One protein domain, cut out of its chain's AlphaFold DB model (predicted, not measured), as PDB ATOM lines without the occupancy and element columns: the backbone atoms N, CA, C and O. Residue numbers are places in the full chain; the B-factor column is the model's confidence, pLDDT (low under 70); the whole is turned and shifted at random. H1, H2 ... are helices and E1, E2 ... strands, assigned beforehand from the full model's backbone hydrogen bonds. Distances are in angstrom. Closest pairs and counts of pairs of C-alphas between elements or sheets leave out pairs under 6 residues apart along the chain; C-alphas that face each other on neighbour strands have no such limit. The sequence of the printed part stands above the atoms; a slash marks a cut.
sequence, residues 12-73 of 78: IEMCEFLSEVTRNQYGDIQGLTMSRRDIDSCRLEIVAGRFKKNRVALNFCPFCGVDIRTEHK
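This is residues 12 to 73 of the 78 residues of an uncharacterized protein of Acinetobacter indicus (UniProt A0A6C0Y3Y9). Two small antiparallel sheets are joined end to end where E2 runs on into E3: E1, E2 and E5 make one end of the longest axis, the hairpin of E3 and E4 sits near the middle and turns off to one side, and the short helix H1 is at the other end, away from the strands. The printed part has 62 residues, in the order H1, E1, E2, E3, E4, E5, with sheet orders E1, E2, E5 and E3, E4. The class is mixed, helices and strands, with under half of the residues in named elements. The whole is compact, radius of gyration of the C-alphas 11.7 A, spanning 33 by 26 by 18 A.

Find C-alpha 16 at (62.281, -68.774, 31.466); from there H1, residues 16 to 23, runs 10.5 A. Next come E1, residues 35 to 38, 8.2 A, and E2, residues 41 to 44, 9.8 A. E3 is residues 46 to 48, E4 56 to 58, and E5 70 to 72, ending at C-alpha 72 at (78.932, -54.439, 29.815).

Look first at inner strand E2. It forms a hairpin with E1, with N 41 and O 38 3.1 A apart, within hydrogen-bond range. On E5, N 72 is 2.8 A from O 42. E2 runs on into E3 at 55 degrees. In the hairpin E3 and E4, N 58 and O 46 are 2.8 A apart. Residues 29 to 30 pair antiparallel with 47 to 48 of E3. H1 is apart from E2, E3, E4 and E5; its O i to N i+4 pairs are each within hydrogen-bond range.

The C-alphas of Asn 24 and Ile 39 are the farthest apart, 33.7 A. The printed part has no cut. The links H1 to E1 and E4 to E5 are long. Look for pLDDT under 70 at residues 30 to 45 and 70 to 73.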
ATOM      1  N   ILE A  12      70.439 -64.602  30.201       77.69
ATOM      2  CA  ILE A  12      69.963 -65.928  30.651       77.69
ATOM      3  C   ILE A  12      68.737 -65.775  31.555       77.69
ATOM      4  O   ILE A  12      67.815 -66.589  31.507       77.69
ATOM      5  N   GLU A  13      68.723 -64.720  32.363       80.12
ATOM      6  CA  GLU A  13      67.695 -64.442  33.365       80.12
ATOM      7  C   GLU A  13      66.542 -63.595  32.808       80.12
ATOM      8  O   GLU A  13      65.580 -63.326  33.521       80.12
ATOM      9  N   MET A  14      66.598 -63.192  31.532       81.31
ATOM     10  CA  MET A  14      65.570 -62.331  30.933       81.31
ATOM     11  C   MET A  14      64.209 -63.003  30.777       81.31
ATOM     12  O   MET A  14      63.183 -62.316  30.772       81.31
ATOM     13  N   CYS A  15      64.193 -64.321  30.562       85.12
ATOM     14  CA  CYS A  15      62.977 -65.123  30.558       85.12
ATOM     15  C   CYS A  15      63.265 -66.608  30.804       85.12
ATOM     16  O   CYS A  15      64.376 -67.100  30.584       85.12
ATOM     17  N   GLU A  16      62.220 -67.335  31.201       86.88
ATOM     18  CA  GLU A  16      62.281 -68.774  31.466       86.88
ATOM     19  C   GLU A  16      62.747 -69.584  30.250       86.88
ATOM     20  O   GLU A  16      63.596 -70.460  30.398       86.88
ATOM     21  N   PHE A  17      62.293 -69.232  29.041       87.50
ATOM     22  CA  PHE A  17      62.659 -69.950  27.820       87.50
ATOM     23  C   PHE A  17      64.155 -69.858  27.527       87.50
ATOM     24  O   PHE A  17      64.764 -70.858  27.166       87.50
ATOM     25  N   LEU A  18      64.775 -68.685  27.712       82.62
ATOM     26  CA  LEU A  18      66.219 -68.514  27.519       82.62
ATOM     27  C   LEU A  18      67.019 -69.328  28.533       82.62
ATOM     28  O   LEU A  18      67.972 -70.013  28.158       82.62
ATOM     29  N   SER A  19      66.599 -69.303  29.797       83.94
ATOM     30  CA  SER A  19      67.165 -70.159  30.838       83.94
ATOM     31  C   SER A  19      67.045 -71.643  30.489       83.94
ATOM     32  O   SER A  19      68.026 -72.380  30.585       83.94
ATOM     33  N   GLU A  20      65.870 -72.085  30.048       87.12
ATOM     34  CA  GLU A  20      65.588 -73.477  29.712       87.12
ATOM     35  C   GLU A  20      66.411 -73.958  28.514       87.12
ATOM     36  O   GLU A  20      67.132 -74.950  28.626       87.12
ATOM     37  N   VAL A  21      66.368 -73.245  27.383       84.75
ATOM     38  CA  VAL A  21      67.093 -73.658  26.170       84.75
ATOM     39  C   VAL A  21      68.601 -73.651  26.369       84.75
ATOM     40  O   VAL A  21      69.292 -74.499  25.813       84.75
ATOM     41  N   THR A  22      69.118 -72.748  27.200       80.69
ATOM     42  CA  THR A  22      70.549 -72.698  27.518       80.69
ATOM     43  C   THR A  22      70.946 -73.866  28.417       80.69
ATOM     44  O   THR A  22      71.922 -74.556  28.127       80.69
ATOM     45  N   ARG A  23      70.177 -74.136  29.486       83.81
ATOM     46  CA  ARG A  23      70.440 -75.249  30.420       83.81
ATOM     47  C   ARG A  23      70.342 -76.608  29.733       83.81
ATOM     48  O   ARG A  23      71.192 -77.463  29.955       83.81
ATOM     49  N   ASN A  24      69.339 -76.776  28.877       85.50
ATOM     50  CA  ASN A  24      69.099 -78.012  28.138       85.50
ATOM     51  C   ASN A  24      69.874 -78.086  26.810       85.50
ATOM     52  O   ASN A  24      69.760 -79.078  26.094       85.50
ATOM     53  N   GLN A  25      70.668 -77.058  26.482       77.75
ATOM     54  CA  GLN A  25      71.475 -76.967  25.259       77.75
ATOM     55  C   GLN A  25      70.657 -77.117  23.961       77.75
ATOM     56  O   GLN A  25      71.130 -77.664  22.962       77.75
ATOM     57  N   TYR A  26      69.422 -76.618  23.949       81.81
ATOM     58  CA  TYR A  26      68.577 -76.629  22.760       81.81
ATOM     59  C   TYR A  26      69.070 -75.619  21.717       81.81
ATOM     60  O   TYR A  26      69.437 -74.488  22.034       81.81
ATOM     61  N   GLY A  27      69.074 -76.042  20.449       72.00
ATOM     62  CA  GLY A  27      69.423 -75.185  19.311       72.00
ATOM     63  C   GLY A  27      70.867 -74.672  19.310       72.00
ATOM     64  O   GLY A  27      71.153 -73.692  18.622       72.00
ATOM     65  N   ASP A  28      71.759 -75.300  20.085       75.19
ATOM     66  CA  ASP A  28      73.142 -74.856  20.283       75.19
ATOM     67  C   ASP A  28      73.235 -73.378  20.706       75.19
ATOM     68  O   ASP A  28      74.108 -72.639  20.237       75.19
ATOM     69  N   ILE A  29      72.311 -72.933  21.560       73.50
ATOM     70  CA  ILE A  29      72.320 -71.587  22.129       73.50
ATOM     71  C   ILE A  29      73.465 -71.508  23.146       73.50
ATOM     72  O   ILE A  29      73.395 -72.057  24.246       73.50
ATOM     73  N   GLN A  30      74.559 -70.859  22.746       65.25
ATOM     74  CA  GLN A  30      75.725 -70.599  23.578       65.25
ATOM     75  C   GLN A  30      75.697 -69.171  24.095       65.25
ATOM     76  O   GLN A  30      75.492 -68.202  23.362       65.25
ATOM     77  N   GLY A  31      75.901 -69.079  25.400       59.12
ATOM     78  CA  GLY A  31      75.399 -67.961  26.154       59.12
ATOM     79  C   GLY A  31      76.286 -66.732  26.282       59.12
ATOM     80  O   GLY A  31      75.808 -65.644  26.555       59.12
ATOM     81  N   LEU A  32      77.590 -66.857  26.106       54.22
ATOM     82  CA  LEU A  32      78.464 -65.701  26.225       54.22
ATOM     83  C   LEU A  32      79.527 -65.795  25.156       54.22
ATOM     84  O   LEU A  32      80.455 -66.593  25.247       54.22
ATOM     85  N   THR A  33      79.405 -64.949  24.141       52.88
ATOM     86  CA  THR A  33      80.586 -64.516  23.405       52.88
ATOM     87  C   THR A  33      80.784 -63.051  23.731       52.88
ATOM     88  O   THR A  33      80.055 -62.207  23.224       52.88
ATOM     89  N   MET A  34      81.763 -62.751  24.585       50.88
ATOM     90  CA  MET A  34      82.298 -61.398  24.680       50.88
ATOM     91  C   MET A  34      82.884 -61.046  23.316       50.88
ATOM     92  O   MET A  34      83.971 -61.506  22.954       50.88
ATOM     93  N   SER A  35      82.145 -60.285  22.515       50.91
ATOM     94  CA  SER A  35      82.679 -59.760  21.271       50.91
ATOM     95  C   SER A  35      83.444 -58.479  21.594       50.91
ATOM     96  O   SER A  35      82.878 -57.430  21.876       50.91
ATOM     97  N   ARG A  36      84.775 -58.576  21.578       51.12
ATOM     98  CA  ARG A  36      85.694 -57.437  21.716       51.12
ATOM     99  C   ARG A  36      85.754 -56.688  20.377       51.12
ATOM    100  O   ARG A  36      86.776 -56.722  19.697       51.12
ATOM    101  N   ARG A  37      84.609 -56.186  19.898       48.50
ATOM    102  CA  ARG A  37      84.496 -55.571  18.560       48.50
ATOM    103  C   ARG A  37      84.509 -54.051  18.545       48.50
ATOM    104  O   ARG A  37      84.694 -53.509  17.468       48.50
ATOM    105  N   ASP A  38      84.469 -53.400  19.694       43.38
ATOM    106  CA  ASP A  38      84.789 -51.983  19.814       43.38
ATOM    107  C   ASP A  38      85.740 -51.821  20.994       43.38
ATOM    108  O   ASP A  38      85.573 -52.477  22.022       43.38
ATOM    109  N   ILE A  39      86.779 -51.007  20.810       46.31
ATOM    110  CA  ILE A  39      87.945 -50.872  21.698       46.31
ATOM    111  C   ILE A  39      87.574 -50.584  23.170       46.31
ATOM    112  O   ILE A  39      88.369 -50.918  24.040       46.31
ATOM    113  N   ASP A  40      86.347 -50.126  23.450       48.19
ATOM    114  CA  ASP A  40      85.865 -49.745  24.786       48.19
ATOM    115  C   ASP A  40      84.509 -50.365  25.200       48.19
ATOM    116  O   ASP A  40      83.852 -49.859  26.110       48.19
ATOM    117  N   SER A  41      84.036 -51.444  24.557       50.62
ATOM    118  CA  SER A  41      82.766 -52.073  24.973       50.62
ATOM    119  C   SER A  41      82.797 -53.602  24.955       50.62
ATOM    120  O   SER A  41      83.178 -54.236  23.968       50.62
ATOM    121  N   CYS A  42      82.370 -54.211  26.065       57.06
ATOM    122  CA  CYS A  42      82.046 -55.630  26.114       57.06
ATOM    123  C   CYS A  42      80.546 -55.777  25.860       57.06
ATOM    124  O   CYS A  42      79.725 -55.236  26.597       57.06
ATOM    125  N   ARG A  43      80.169 -56.502  24.809       62.47
ATOM    126  CA  ARG A  43      78.762 -56.734  24.475       62.47
ATOM    127  C   ARG A  43      78.371 -58.173  24.783       62.47
ATOM    128  O   ARG A  43      79.093 -59.095  24.404       62.47
ATOM    129  N   LEU A  44      77.230 -58.362  25.449       62.25
ATOM    130  CA  LEU A  44      76.609 -59.684  25.567       62.25
ATOM    131  C   LEU A  44      75.734 -59.935  24.336       62.25
ATOM    132  O   LEU A  44      74.933 -59.089  23.936       62.25
ATOM    133  N   GLU A  45      75.916 -61.101  23.725       69.19
ATOM    134  CA  GLU A  45      75.162 -61.560  22.560       69.19
ATOM    135  C   GLU A  45      74.804 -63.036  22.751       69.19
ATOM    136  O   GLU A  45      75.621 -63.822  23.240       69.19
ATOM    137  N   ILE A  46      73.599 -63.420  22.326       75.06
ATOM    138  CA  ILE A  46      73.214 -64.831  22.241       75.06
ATOM    139  C   ILE A  46      73.782 -65.379  20.940       75.06
ATOM    140  O   ILE A  46      73.481 -64.850  19.871       75.06
ATOM    141  N   VAL A  47      74.564 -66.455  20.998       77.44
ATOM    142  CA  VAL A  47      75.081 -67.101  19.789       77.44
ATOM    143  C   VAL A  47      74.381 -68.432  19.586       77.44
ATOM    144  O   VAL A  47      74.531 -69.340  20.393       77.44
ATOM    145  N   ALA A  48      73.647 -68.564  18.485       77.19
ATOM    146  CA  ALA A  48      73.055 -69.833  18.080       77.19
ATOM    147  C   ALA A  48      73.956 -70.529  17.055       77.19
ATOM    148  O   ALA A  48      74.380 -69.911  16.072       77.19
ATOM    149  N   GLY A  49      74.238 -71.815  17.267       73.94
ATOM    150  CA  GLY A  49      74.860 -72.687  16.270       73.94
ATOM    151  C   GLY A  49      76.080 -73.462  16.771       73.94
ATOM    152  O   GLY A  49      77.036 -72.909  17.322       73.94
ATOM    153  N   ARG A  50      76.092 -74.768  16.481       71.75
ATOM    154  CA  ARG A  50      77.146 -75.705  16.902       71.75
ATOM    155  C   ARG A  50      78.532 -75.372  16.359       71.75
ATOM    156  O   ARG A  50      79.526 -75.369  17.083       71.75
ATOM    157  N   PHE A  51      78.610 -75.120  15.054       76.25
ATOM    158  CA  PHE A  51      79.870 -74.973  14.326       76.25
ATOM    159  C   PHE A  51      80.186 -73.507  14.070       76.25
ATOM    160  O   PHE A  51      79.315 -72.759  13.644       76.25
ATOM    161  N   LYS A  52      81.461 -73.123  14.209       73.81
ATOM    162  CA  LYS A  52      81.935 -71.737  14.033       73.81
ATOM    163  C   LYS A  52      81.465 -71.077  12.725       73.81
ATOM    164  O   LYS A  52      81.153 -69.896  12.732       73.81
ATOM    165  N   LYS A  53      81.372 -71.849  11.636       78.38
ATOM    166  CA  LYS A  53      80.908 -71.396  10.311       78.38
ATOM    167  C   LYS A  53      79.414 -71.047  10.227       78.38
ATOM    168  O   LYS A  53      79.030 -70.305   9.337       78.38
ATOM    169  N   ASN A  54      78.599 -71.571  11.142       75.75
ATOM    170  CA  ASN A  54      77.141 -71.414  11.150       75.75
ATOM    171  C   ASN A  54      76.656 -70.692  12.417       75.75
ATOM    172  O   ASN A  54      75.482 -70.786  12.762       75.75
ATOM    173  N   ARG A  55      77.562 -70.031  13.147       79.19
ATOM    174  CA  ARG A  55      77.202 -69.260  14.336       79.19
ATOM    175  C   ARG A  55      76.542 -67.956  13.921       79.19
ATOM    176  O   ARG A  55      77.104 -67.213  13.118       79.19
ATOM    177  N   VAL A  56      75.392 -67.671  14.513       79.25
ATOM    178  CA  VAL A  56      74.667 -66.414  14.331       79.25
ATOM    179  C   VAL A  56      74.572 -65.718  15.678       79.25
ATOM    180  O   VAL A  56      74.116 -66.316  16.650       79.25
ATOM    181  N   ALA A  57      75.013 -64.463  15.726       80.00
ATOM    182  CA  ALA A  57      74.806 -63.595  16.876       80.00
ATOM    183  C   ALA A  57      73.404 -62.982  16.795       80.00
ATOM    184  O   ALA A  57      73.042 -62.356  15.795       80.00
ATOM    185  N   LEU A  58      72.612 -63.185  17.841       79.81
ATOM    186  CA  LEU A  58      71.289 -62.610  18.001       79.81
ATOM    187  C   LEU A  58      71.386 -61.376  18.894       79.81
ATOM    188  O   LEU A  58      72.030 -61.382  19.942       79.81
ATOM    189  N   ASN A  59      70.703 -60.320  18.461       79.38
ATOM    190  CA  ASN A  59      70.609 -59.047  19.178       79.38
ATOM    191  C   ASN A  59      69.258 -58.886  19.882       79.38
ATOM    192  O   ASN A  59      69.001 -57.866  20.506       79.38
ATOM    193  N   PHE A  60      68.392 -59.887  19.768       83.62
ATOM    194  CA  PHE A  60      67.065 -59.930  20.358       83.62
ATOM    195  C   PHE A  60      66.814 -61.320  20.946       83.62
ATOM    196  O   PHE A  60      67.446 -62.303  20.551       83.62
ATOM    197  N   CYS A  61      65.860 -61.415  21.865       83.50
ATOM    198  CA  CYS A  61      65.385 -62.687  22.372       83.50
ATOM    199  C   CYS A  61      64.585 -63.405  21.270       83.50
ATOM    200  O   CYS A  61      63.583 -62.855  20.802       83.50
ATOM    201  N   PRO A  62      64.954 -64.637  20.877       82.25
ATOM    202  CA  PRO A  62      64.281 -65.364  19.802       82.25
ATOM    203  C   PRO A  62      62.835 -65.776  20.132       82.25
ATOM    204  O   PRO A  62      62.098 -66.148  19.226       82.25
ATOM    205  N   PHE A  63      62.411 -65.699  21.398       85.69
ATOM    206  CA  PHE A  63      61.070 -66.109  21.839       85.69
ATOM    207  C   PHE A  63      60.069 -64.952  21.901       85.69
ATOM    208  O   PHE A  63      58.896 -65.123  21.582       85.69
ATOM    209  N   CYS A  64      60.525 -63.774  22.331       85.25
ATOM    210  CA  CYS A  64      59.658 -62.625  22.616       85.25
ATOM    211  C   CYS A  64      60.023 -61.369  21.799       85.25
ATOM    212  O   CYS A  64      59.287 -60.386  21.843       85.25
ATOM    213  N   GLY A  65      61.156 -61.373  21.082       84.12
ATOM    214  CA  GLY A  65      61.621 -60.267  20.235       84.12
ATOM    215  C   GLY A  65      62.235 -59.073  20.976       84.12
ATOM    216  O   GLY A  65      62.564 -58.075  20.343       84.12
ATOM    217  N   VAL A  66      62.384 -59.146  22.301       85.12
ATOM    218  CA  VAL A  66      62.954 -58.062  23.122       85.12
ATOM    219  C   VAL A  66      64.439 -57.880  22.822       85.12
ATOM    220  O   VAL A  66      65.154 -58.867  22.678       85.12
ATOM    221  N   ASP A  67      64.902 -56.632  22.756       82.00
ATOM    222  CA  ASP A  67      66.316 -56.302  22.558       82.00
ATOM    223  C   ASP A  67      67.166 -56.780  23.754       82.00
ATOM    224  O   ASP A  67      66.874 -56.465  24.912       82.00
ATOM    225  N   ILE A  68      68.206 -57.565  23.464       76.50
ATOM    226  CA  ILE A  68      69.129 -58.126  24.467       76.50
ATOM    227  C   ILE A  68      70.467 -57.383  24.504       76.50
ATOM    228  O   ILE A  68      71.395 -57.821  25.178       76.50
ATOM    229  N   ARG A  69      70.611 -56.283  23.757       71.81
ATOM    230  CA  ARG A  69      71.820 -55.459  23.768       71.81
ATOM    231  C   ARG A  69      72.083 -54.944  25.175       71.81
ATOM    232  O   ARG A  69      71.314 -54.155  25.714       71.81
ATOM    233  N   THR A  70      73.201 -55.372  25.742       68.00
ATOM    234  CA  THR A  70      73.717 -54.848  27.005       68.00
ATOM    235  C   THR A  70      75.164 -54.439  26.803       68.00
ATOM    236  O   THR A  70      76.003 -55.257  26.405       68.00
ATOM    237  N   GLU A  71      75.449 -53.175  27.080       64.44
ATOM    238  CA  GLU A  71      76.810 -52.672  27.207       64.44
ATOM    239  C   GLU A  71      77.327 -53.097  28.583       64.44
ATOM    240  O   GLU A  71      76.935 -52.548  29.612       64.44
ATOM    241  N   HIS A  72      78.176 -54.118  28.619       59.94
ATOM    242  CA  HIS A  72      78.932 -54.439  29.815       59.94
ATOM    243  C   HIS A  72      80.095 -53.446  29.895       59.94
ATOM    244  O   HIS A  72      81.113 -53.599  29.220       59.94
ATOM    245  N   LYS A  73      79.923 -52.387  30.692       55.25
ATOM    246  CA  LYS A  73      81.061 -51.618  31.191       55.25
ATOM    247  C   LYS A  73      81.717 -52.479  32.258       55.25
ATOM    248  O   LYS A  73      81.072 -52.772  33.265       55.25
TER     249      LYS A  73